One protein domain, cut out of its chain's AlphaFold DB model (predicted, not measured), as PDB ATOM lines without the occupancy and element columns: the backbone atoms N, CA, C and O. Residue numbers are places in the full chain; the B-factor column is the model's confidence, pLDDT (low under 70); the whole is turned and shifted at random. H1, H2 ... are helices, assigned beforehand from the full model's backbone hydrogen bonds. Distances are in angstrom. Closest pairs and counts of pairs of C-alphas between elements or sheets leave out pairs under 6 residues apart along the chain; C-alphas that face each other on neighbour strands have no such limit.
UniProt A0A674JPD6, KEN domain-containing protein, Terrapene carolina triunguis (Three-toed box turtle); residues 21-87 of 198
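Overview. This is residues 21 to 87 of the 198 residues of the protein "KEN domain-containing protein" of Terrapene carolina triunguis (Three-toed box turtle) (UniProt A0A674JPD6). Two helices of equal residue count, H1 and H3, pack side by side and run opposite ways, and the short helix H2 packs on both of them from one side. On the other side of this pair, the short helix H4 is near H3, reached through a loop of residues 70 to 78, while a wide loop of residues 33 to 46 joins H1 to H2. The printed part has 67 residues with four named helices, H1, H2, H3 and H4 in chain order, and no named strand. The class is all helix, although under half of the residues, 32 of 67, are in named elements. The whole is compact, with a radius of gyration of the C-alphas of 11.4 A and spans of 31 by 26 by 16 A.

Along the chain. H1 holds residues 21 to 32 and begins at C-alpha 21, at (41.174, 27.013, 44.371); it measures 16.6 A from first to last C-alpha. After residues 33 to 46, H2 holds residues 47 to 50, with C-alpha 47 at (34.244, 33.629, 40.378). H3 holds residues 58 to 69 and measures 16.1 A from first to last C-alpha. H4 holds residues 79 to 82 and ends at C-alpha 82, at (50.944, 31.821, 40.130). Residues 83 to 87 follow it to the end of the printed part.

Arrangement. H1 and H3 touch, and their closest C-alphas, those of Gly 25 and Ile 65, are 4.9 A apart. They stand at a shallow tilt of 21 degrees, opposite ways. H2 touches H1, with the C-alphas of Arg 26 and Val 47 closest at 6.4 A. H2 also touches H3, with the C-alphas of Ser 48 and Glu 62 closest at 4.9 A. H3 and H4 are close but not clearly touching; their closest C-alphas, those of Leu 64 and Leu 82, are 7.5 A apart. H4 is apart from H1 and from H2. In H1 and H3 every O i to N i+4 pair is within hydrogen-bond range; H2 and H4, with 4 residues each, are too short for such a pair, and in each the one O i to N i+3 pair is within range.

Size, cuts and confidence. The two C-alphas farthest apart, those of Glu 36 and Asn 75, are 32.0 A from each other. The printed part has no cut. The link from H1 to H2 is long, with 14 residues, and the links from H2 to H3 and from H3 to H4 are short, with 7 and 9 residues. The mean pLDDT of the printed part is 82.5, and it is under 70 in residues 43 to 44 and residues 71 to 78.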
ATOM      1  N   ALA A  21      40.922  26.054  45.437       83.25
ATOM      2  CA  ALA A  21      41.174  27.013  44.371       83.25
ATOM      3  C   ALA A  21      40.033  28.033  44.199       83.25
ATOM      4  O   ALA A  21      40.294  29.226  44.036       83.25
ATOM      5  N   GLN A  22      38.771  27.595  44.280       85.44
ATOM      6  CA  GLN A  22      37.607  28.490  44.269       85.44
ATOM      7  C   GLN A  22      37.574  29.389  45.505       85.44
ATOM      8  O   GLN A  22      37.327  30.589  45.374       85.44
ATOM      9  N   ALA A  23      37.868  28.840  46.685       87.75
ATOM     10  CA  ALA A  23      37.957  29.613  47.919       87.75
ATOM     11  C   ALA A  23      39.056  30.686  47.831       87.75
ATOM     12  O   ALA A  23      38.825  31.838  48.196       87.75
ATOM     13  N   LEU A  24      40.225  30.347  47.274       90.00
ATOM     14  CA  LEU A  24      41.309  31.306  47.061       90.00
ATOM     15  C   LEU A  24      40.938  32.381  46.028       90.00
ATOM     16  O   LEU A  24      41.194  33.558  46.264       90.00
ATOM     17  N   GLY A  25      40.278  32.014  44.925       90.19
ATOM     18  CA  GLY A  25      39.771  32.984  43.947       90.19
ATOM     19  C   GLY A  25      38.780  33.982  44.561       90.19
ATOM     20  O   GLY A  25      38.870  35.183  44.309       90.19
ATOM     21  N   ARG A  26      37.874  33.506  45.427       91.50
ATOM     22  CA  ARG A  26      36.936  34.358  46.181       91.50
ATOM     23  C   ARG A  26      37.654  35.254  47.179       91.50
ATOM     24  O   ARG A  26      37.296  36.421  47.305       91.50
ATOM     25  N   LEU A  27      38.683  34.736  47.852       93.06
ATOM     26  CA  LEU A  27      39.505  35.519  48.770       93.06
ATOM     27  C   LEU A  27      40.216  36.666  48.047       93.06
ATOM     28  O   LEU A  27      40.176  37.794  48.530       93.06
ATOM     29  N   VAL A  28      40.825  36.396  46.886       93.19
ATOM     30  CA  VAL A  28      41.451  37.434  46.052       93.19
ATOM     31  C   VAL A  28      40.437  38.530  45.752       93.19
ATOM     32  O   VAL A  28      40.706  39.693  46.041       93.19
ATOM     33  N   LEU A  29      39.251  38.160  45.255       93.00
ATOM     34  CA  LEU A  29      38.210  39.114  44.886       93.00
ATOM     35  C   LEU A  29      37.697  39.929  46.083       93.00
ATOM     36  O   LEU A  29      37.568  41.148  45.996       93.00
ATOM     37  N   TYR A  30      37.465  39.277  47.220       93.94
ATOM     38  CA  TYR A  30      37.061  39.933  48.462       93.94
ATOM     39  C   TYR A  30      38.096  40.975  48.917       93.94
ATOM     40  O   TYR A  30      37.742  42.099  49.265       93.94
ATOM     41  N   VAL A  31      39.387  40.631  48.871       95.25
ATOM     42  CA  VAL A  31      40.471  41.527  49.301       95.25
ATOM     43  C   VAL A  31      40.635  42.714  48.351       95.25
ATOM     44  O   VAL A  31      40.672  43.855  48.813       95.25
ATOM     45  N   VAL A  32      40.707  42.482  47.034       93.12
ATOM     46  CA  VAL A  32      40.929  43.562  46.050       93.12
ATOM     47  C   VAL A  32      39.750  44.532  45.968       93.12
ATOM     48  O   VAL A  32      39.956  45.716  45.720       93.12
ATOM     49  N   THR A  33      38.536  44.055  46.250       92.50
ATOM     50  CA  THR A  33      37.319  44.880  46.314       92.50
ATOM     51  C   THR A  33      37.041  45.435  47.710       92.50
ATOM     52  O   THR A  33      36.023  46.083  47.923       92.50
ATOM     53  N   ARG A  34      37.924  45.187  48.691       92.94
ATOM     54  CA  ARG A  34      37.763  45.629  50.090       92.94
ATOM     55  C   ARG A  34      36.417  45.213  50.704       92.94
ATOM     56  O   ARG A  34      35.848  45.932  51.522       92.94
ATOM     57  N   GLY A  35      35.932  44.038  50.316       91.00
ATOM     58  CA  GLY A  35      34.691  43.446  50.802       91.00
ATOM     59  C   GLY A  35      33.418  43.895  50.090       91.00
ATOM     60  O   GLY A  35      32.349  43.419  50.468       91.00
ATOM     61  N   GLU A  36      33.496  44.751  49.063       90.38
ATOM     62  CA  GLU A  36      32.325  45.095  48.238       90.38
ATOM     63  C   GLU A  36      31.755  43.867  47.527       90.38
ATOM     64  O   GLU A  36      30.538  43.715  47.423       90.38
ATOM     65  N   VAL A  37      32.629  42.958  47.085       89.12
ATOM     66  CA  VAL A  37      32.215  41.644  46.609       89.12
ATOM     67  C   VAL A  37      32.291  40.654  47.775       89.12
ATOM     68  O   VAL A  37      33.389  40.380  48.263       89.12
ATOM     69  N   PRO A  38      31.154  40.080  48.222       88.56
ATOM     70  CA  PRO A  38      31.145  39.139  49.338       88.56
ATOM     71  C   PRO A  38      32.005  37.904  49.061       88.56
ATOM     72  O   PRO A  38      32.004  37.386  47.942       88.56
ATOM     73  N   PHE A  39      32.690  37.408  50.093       87.44
ATOM     74  CA  PHE A  39      33.438  36.148  50.022       87.44
ATOM     75  C   PHE A  39      32.508  34.968  49.696       87.44
ATOM     76  O   PHE A  39      32.815  34.115  48.855       87.44
ATOM     77  N   ASP A  40      31.334  34.967  50.324       84.19
ATOM     78  CA  ASP A  40      30.297  33.980  50.077       84.19
ATOM     79  C   ASP A  40      29.638  34.196  48.706       84.19
ATOM     80  O   ASP A  40      29.628  35.279  48.110       84.19
ATOM     81  N   GLY A  41      29.094  33.118  48.163       75.75
ATOM     82  CA  GLY A  41      28.493  33.097  46.836       75.75
ATOM     83  C   GLY A  41      28.095  31.678  46.453       75.75
ATOM     84  O   GLY A  41      28.642  30.739  47.033       75.75
ATOM     85  N   PRO A  42      27.174  31.513  45.500       74.88
ATOM     86  CA  PRO A  42      26.668  30.203  45.115       74.88
ATOM     87  C   PRO A  42      27.782  29.261  44.646       74.88
ATOM     88  O   PRO A  42      28.760  29.681  44.023       74.88
ATOM     89  N   ASP A  43      27.637  27.977  44.954       68.88
ATOM     90  CA  ASP A  43      28.573  26.940  44.521       68.88
ATOM     91  C   ASP A  43      28.544  26.789  42.995       68.88
ATOM     92  O   ASP A  43      27.500  26.936  42.356       68.88
ATOM     93  N   GLY A  44      29.704  26.519  42.388       68.12
ATOM     94  CA  GLY A  44      29.826  26.377  40.930       68.12
ATOM     95  C   GLY A  44      29.721  27.679  40.122       68.12
ATOM     96  O   GLY A  44      29.747  27.634  38.892       68.12
ATOM     97  N   GLU A  45      29.633  28.840  40.775       79.06
ATOM     98  CA  GLU A  45      29.639  30.147  40.111       79.06
ATOM     99  C   GLU A  45      30.996  30.466  39.454       79.06
ATOM    100  O   GLU A  45      32.067  30.115  39.959       79.06
ATOM    101  N   ASN A  46      30.960  31.198  38.336       83.62
ATOM    102  CA  ASN A  46      32.164  31.756  37.730       83.62
ATOM    103  C   ASN A  46      32.691  32.934  38.567       83.62
ATOM    104  O   ASN A  46      32.301  34.082  38.362       83.62
ATOM    105  N   VAL A  47      33.626  32.642  39.474       85.94
ATOM    106  CA  VAL A  47      34.244  33.629  40.378       85.94
ATOM    107  C   VAL A  47      34.871  34.804  39.617       85.94
ATOM    108  O   VAL A  47      34.756  35.943  40.060       85.94
ATOM    109  N   SER A  48      35.491  34.560  38.454       84.75
ATOM    110  CA  SER A  48      36.141  35.631  37.679       84.75
ATOM    111  C   SER A  48      35.138  36.650  37.130       84.75
ATOM    112  O   SER A  48      35.443  37.834  37.077       84.75
ATOM    113  N   ALA A  49      33.905  36.232  36.826       87.06
ATOM    114  CA  ALA A  49      32.864  37.116  36.297       87.06
ATOM    115  C   ALA A  49      32.317  38.126  37.325       87.06
ATOM    116  O   ALA A  49      31.586  39.040  36.951       87.06
ATOM    117  N   ARG A  50      32.656  37.970  38.613       87.75
ATOM    118  CA  ARG A  50      32.280  38.907  39.684       87.75
ATOM    119  C   ARG A  50      33.285  40.047  39.869       87.75
ATOM    120  O   ARG A  50      33.067  40.890  40.733       87.75
ATOM    121  N   CYS A  51      34.378  40.066  39.103       88.00
ATOM    122  CA  CYS A  51      35.342  41.160  39.124       88.00
ATOM    123  C   CYS A  51      34.707  42.440  38.547       88.00
ATOM    124  O   CYS A  51      34.252  42.419  37.400       88.00
ATOM    125  N   PRO A  52      34.641  43.552  39.302       88.44
ATOM    126  CA  PRO A  52      34.145  44.816  38.769       88.44
ATOM    127  C   PRO A  52      35.046  45.330  37.640       88.44
ATOM    128  O   PRO A  52      36.270  45.341  37.762       88.44
ATOM    129  N   THR A  53      34.456  45.776  36.531       85.75
ATOM    130  CA  THR A  53      35.210  46.226  35.344       85.75
ATOM    131  C   THR A  53      35.855  47.602  35.514       85.75
ATOM    132  O   THR A  53      36.765  47.963  34.767       85.75
ATOM    133  N   ASP A  54      35.400  48.376  36.496       84.75
ATOM    134  CA  ASP A  54      35.958  49.657  36.922       84.75
ATOM    135  C   ASP A  54      37.115  49.503  37.924       84.75
ATOM    136  O   ASP A  54      37.830  50.471  38.192       84.75
ATOM    137  N   LEU A  55      37.358  48.286  38.426       85.62
ATOM    138  CA  LEU A  55      38.478  48.008  39.314       85.62
ATOM    139  C   LEU A  55      39.815  48.134  38.568       85.62
ATOM    140  O   LEU A  55      40.019  47.601  37.467       85.62
ATOM    141  N   GLN A  56      40.765  48.828  39.195       82.00
ATOM    142  CA  GLN A  56      42.122  48.942  38.677       82.00
ATOM    143  C   GLN A  56      42.771  47.552  38.600       82.00
ATOM    144  O   GLN A  56      42.816  46.820  39.585       82.00
ATOM    145  N   GLY A  57      43.277  47.187  37.422       81.50
ATOM    146  CA  GLY A  57      43.847  45.861  37.185       81.50
ATOM    147  C   GLY A  57      42.825  44.718  37.146       81.50
ATOM    148  O   GLY A  57      43.203  43.569  37.374       81.50
ATOM    149  N   HIS A  58      41.537  45.000  36.882       84.75
ATOM    150  CA  HIS A  58      40.500  43.959  36.815       84.75
ATOM    151  C   HIS A  58      40.856  42.830  35.842       84.75
ATOM    152  O   HIS A  58      40.560  41.678  36.129       84.75
ATOM    153  N   LEU A  59      41.533  43.133  34.729       84.31
ATOM    154  CA  LEU A  59      41.934  42.135  33.737       84.31
ATOM    155  C   LEU A  59      42.952  41.141  34.310       84.31
ATOM    156  O   LEU A  59      42.806  39.935  34.127       84.31
ATOM    157  N   GLU A  60      43.965  41.628  35.029       86.81
ATOM    158  CA  GLU A  60      44.954  40.790  35.709       86.81
ATOM    159  C   GLU A  60      44.336  40.020  36.888       86.81
ATOM    160  O   GLU A  60      44.716  38.879  37.144       86.81
ATOM    161  N   ILE A  61      43.363  40.608  37.588       90.69
ATOM    162  CA  ILE A  61      42.615  39.935  38.662       90.69
ATOM    163  C   ILE A  61      41.769  38.791  38.095       90.69
ATOM    164  O   ILE A  61      41.830  37.668  38.595       90.69
ATOM    165  N   GLU A  62      40.999  39.054  37.039       89.00
ATOM    166  CA  GLU A  62      40.193  38.042  36.359       89.00
ATOM    167  C   GLU A  62      41.061  36.902  35.828       89.00
ATOM    168  O   GLU A  62      40.680  35.738  35.945       89.00
ATOM    169  N   ASP A  63      42.223  37.227  35.256       87.38
ATOM    170  CA  ASP A  63      43.161  36.239  34.729       87.38
ATOM    171  C   ASP A  63      43.779  35.362  35.817       87.38
ATOM    172  O   ASP A  63      43.800  34.134  35.680       87.38
ATOM    173  N   LEU A  64      44.155  35.962  36.948       89.88
ATOM    174  CA  LEU A  64      44.624  35.230  38.119       89.88
ATOM    175  C   LEU A  64      43.543  34.276  38.646       89.88
ATOM    176  O   LEU A  64      43.809  33.094  38.865       89.88
ATOM    177  N   ILE A  65      42.309  34.763  38.822       89.81
ATOM    178  CA  ILE A  65      41.186  33.955  39.325       89.81
ATOM    179  C   ILE A  65      40.856  32.821  38.352       89.81
ATOM    180  O   ILE A  65      40.617  31.688  38.775       89.81
ATOM    181  N   ARG A  66      40.864  33.088  37.044       87.50
ATOM    182  CA  ARG A  66      40.628  32.059  36.027       87.50
ATOM    183  C   ARG A  66      41.718  30.996  36.051       87.50
ATOM    184  O   ARG A  66      41.394  29.815  36.001       87.50
ATOM    185  N   SER A  67      42.978  31.407  36.190       85.06
ATOM    186  CA  SER A  67      44.124  30.497  36.296       85.06
ATOM    187  C   SER A  67      44.080  29.641  37.565       85.06
ATOM    188  O   SER A  67      44.491  28.483  37.529       85.06
ATOM    189  N   LEU A  68      43.528  30.174  38.662       84.44
ATOM    190  CA  LEU A  68      43.262  29.430  39.896       84.44
ATOM    191  C   LEU A  68      42.145  28.393  39.714       84.44
ATOM    192  O   LEU A  68      42.323  27.225  40.041       84.44
ATOM    193  N   VAL A  69      40.982  28.818  39.215       80.69
ATOM    194  CA  VAL A  69      39.744  28.013  39.232       80.69
ATOM    195  C   VAL A  69      39.632  27.065  38.035       80.69
ATOM    196  O   VAL A  69      38.954  26.040  38.108       80.69
ATOM    197  N   SER A  70      40.264  27.388  36.913       76.06
ATOM    198  CA  SER A  70      40.212  26.602  35.677       76.06
ATOM    199  C   SER A  70      41.572  26.627  34.974       76.06
ATOM    200  O   SER A  70      41.771  27.391  34.024       76.06
ATOM    201  N   PRO A  71      42.519  25.785  35.431       62.66
ATOM    202  CA  PRO A  71      43.840  25.673  34.831       62.66
ATOM    203  C   PRO A  71      43.740  25.368  33.332       62.66
ATOM    204  O   PRO A  71      43.065  24.416  32.924       62.66
ATOM    205  N   HIS A  72      44.403  26.165  32.493       55.69
ATOM    206  CA  HIS A  72      44.449  25.896  31.057       55.69
ATOM    207  C   HIS A  72      45.114  24.532  30.805       55.69
ATOM    208  O   HIS A  72      46.259  24.309  31.184       55.69
ATOM    209  N   GLY A  73      44.396  23.615  30.148       53.22
ATOM    210  CA  GLY A  73      44.961  22.346  29.674       53.22
ATOM    211  C   GLY A  73      44.966  21.182  30.672       53.22
ATOM    212  O   GLY A  73      45.698  20.223  30.453       53.22
ATOM    213  N   GLY A  74      44.170  21.223  31.748       47.94
ATOM    214  CA  GLY A  74      43.979  20.073  32.651       47.94
ATOM    215  C   GLY A  74      45.153  19.770  33.592       47.94
ATOM    216  O   GLY A  74      45.009  18.964  34.508       47.94
ATOM    217  N   ASN A  75      46.283  20.458  33.426       52.78
ATOM    218  CA  ASN A  75      47.369  20.473  34.395       52.78
ATOM    219  C   ASN A  75      47.045  21.543  35.436       52.78
ATOM    220  O   ASN A  75      46.915  22.710  35.083       52.78
ATOM    221  N   SER A  76      46.907  21.159  36.707       55.28
ATOM    222  CA  SER A  76      46.817  22.127  37.801       55.28
ATOM    223  C   SER A  76      48.025  23.058  37.722       55.28
ATOM    224  O   SER A  76      49.147  22.594  37.922       55.28
ATOM    225  N   VAL A  77      47.813  24.346  37.431       61.16
ATOM    226  CA  VAL A  77      48.866  25.353  37.610       61.16
ATOM    227  C   VAL A  77      49.298  25.248  39.069       61.16
ATOM    228  O   VAL A  77      48.446  25.247  39.966       61.16
ATOM    229  N   GLN A  78      50.593  25.054  39.326       69.19
ATOM    230  CA  GLN A  78      51.050  24.986  40.705       69.19
ATOM    231  C   GLN A  78      50.915  26.384  41.308       69.19
ATOM    232  O   GLN A  78      51.210  27.381  40.655       69.19
ATOM    233  N   LEU A  79      50.485  26.486  42.568       74.44
ATOM    234  CA  LEU A  79      50.410  27.783  43.257       74.44
ATOM    235  C   LEU A  79      51.752  28.540  43.212       74.44
ATOM    236  O   LEU A  79      51.760  29.767  43.181       74.44
ATOM    237  N   GLY A  80      52.870  27.804  43.161       76.62
ATOM    238  CA  GLY A  80      54.213  28.356  42.978       76.62
ATOM    239  C   GLY A  80      54.449  29.036  41.625       76.62
ATOM    240  O   GLY A  80      55.264  29.942  41.553       76.62
ATOM    241  N   ASP A  81      53.710  28.689  40.575       80.06
ATOM    242  CA  ASP A  81      53.811  29.387  39.289       80.06
ATOM    243  C   ASP A  81      52.969  30.673  39.306       80.06
ATOM    244  O   ASP A  81      53.336  31.692  38.723       80.06
ATOM    245  N   LEU A  82      51.851  30.671  40.044       84.06
ATOM    246  CA  LEU A  82      50.944  31.821  40.130       84.06
ATOM    247  C   LEU A  82      51.523  33.006  40.900       84.06
ATOM    248  O   LEU A  82      51.097  34.133  40.664       84.06
ATOM    249  N   ILE A  83      52.504  32.804  41.783       86.81
ATOM    250  CA  ILE A  83      53.182  33.935  42.439       86.81
ATOM    251  C   ILE A  83      53.975  34.797  41.446       86.81
ATOM    252  O   ILE A  83      54.242  35.962  41.729       86.81
ATOM    253  N   HIS A  84      54.302  34.259  40.267       85.75
ATOM    254  CA  HIS A  84      54.945  34.992  39.178       85.75
ATOM    255  C   HIS A  84      53.942  35.694  38.249       85.75
ATOM    256  O   HIS A  84      54.349  36.350  37.291       85.75
ATOM    257  N   HIS A  85      52.639  35.607  38.537       88.88
ATOM    258  CA  HIS A  85      51.584  36.222  37.737       88.88
ATOM    259  C   HIS A  85      51.688  37.768  37.716       88.88
ATOM    260  O   HIS A  85      51.940  38.368  38.767       88.88
ATOM    261  N   PRO A  86      51.392  38.453  36.586       89.12
ATOM    262  CA  PRO A  86      51.469  39.917  36.451       89.12
ATOM    263  C   PRO A  86      50.649  40.724  37.461       89.12
ATOM    264  O   PRO A  86      50.933  41.900  37.714       89.12
ATOM    265  N   PHE A  87      49.640  40.094  38.064       89.00
ATOM    266  CA  PHE A  87      48.895  40.649  39.196       89.00
ATOM    267  C   PHE A  87      49.832  41.080  40.337       89.00
ATOM    268  O   PHE A  87      49.649  42.161  40.890       89.00
TER     269      PHE A  87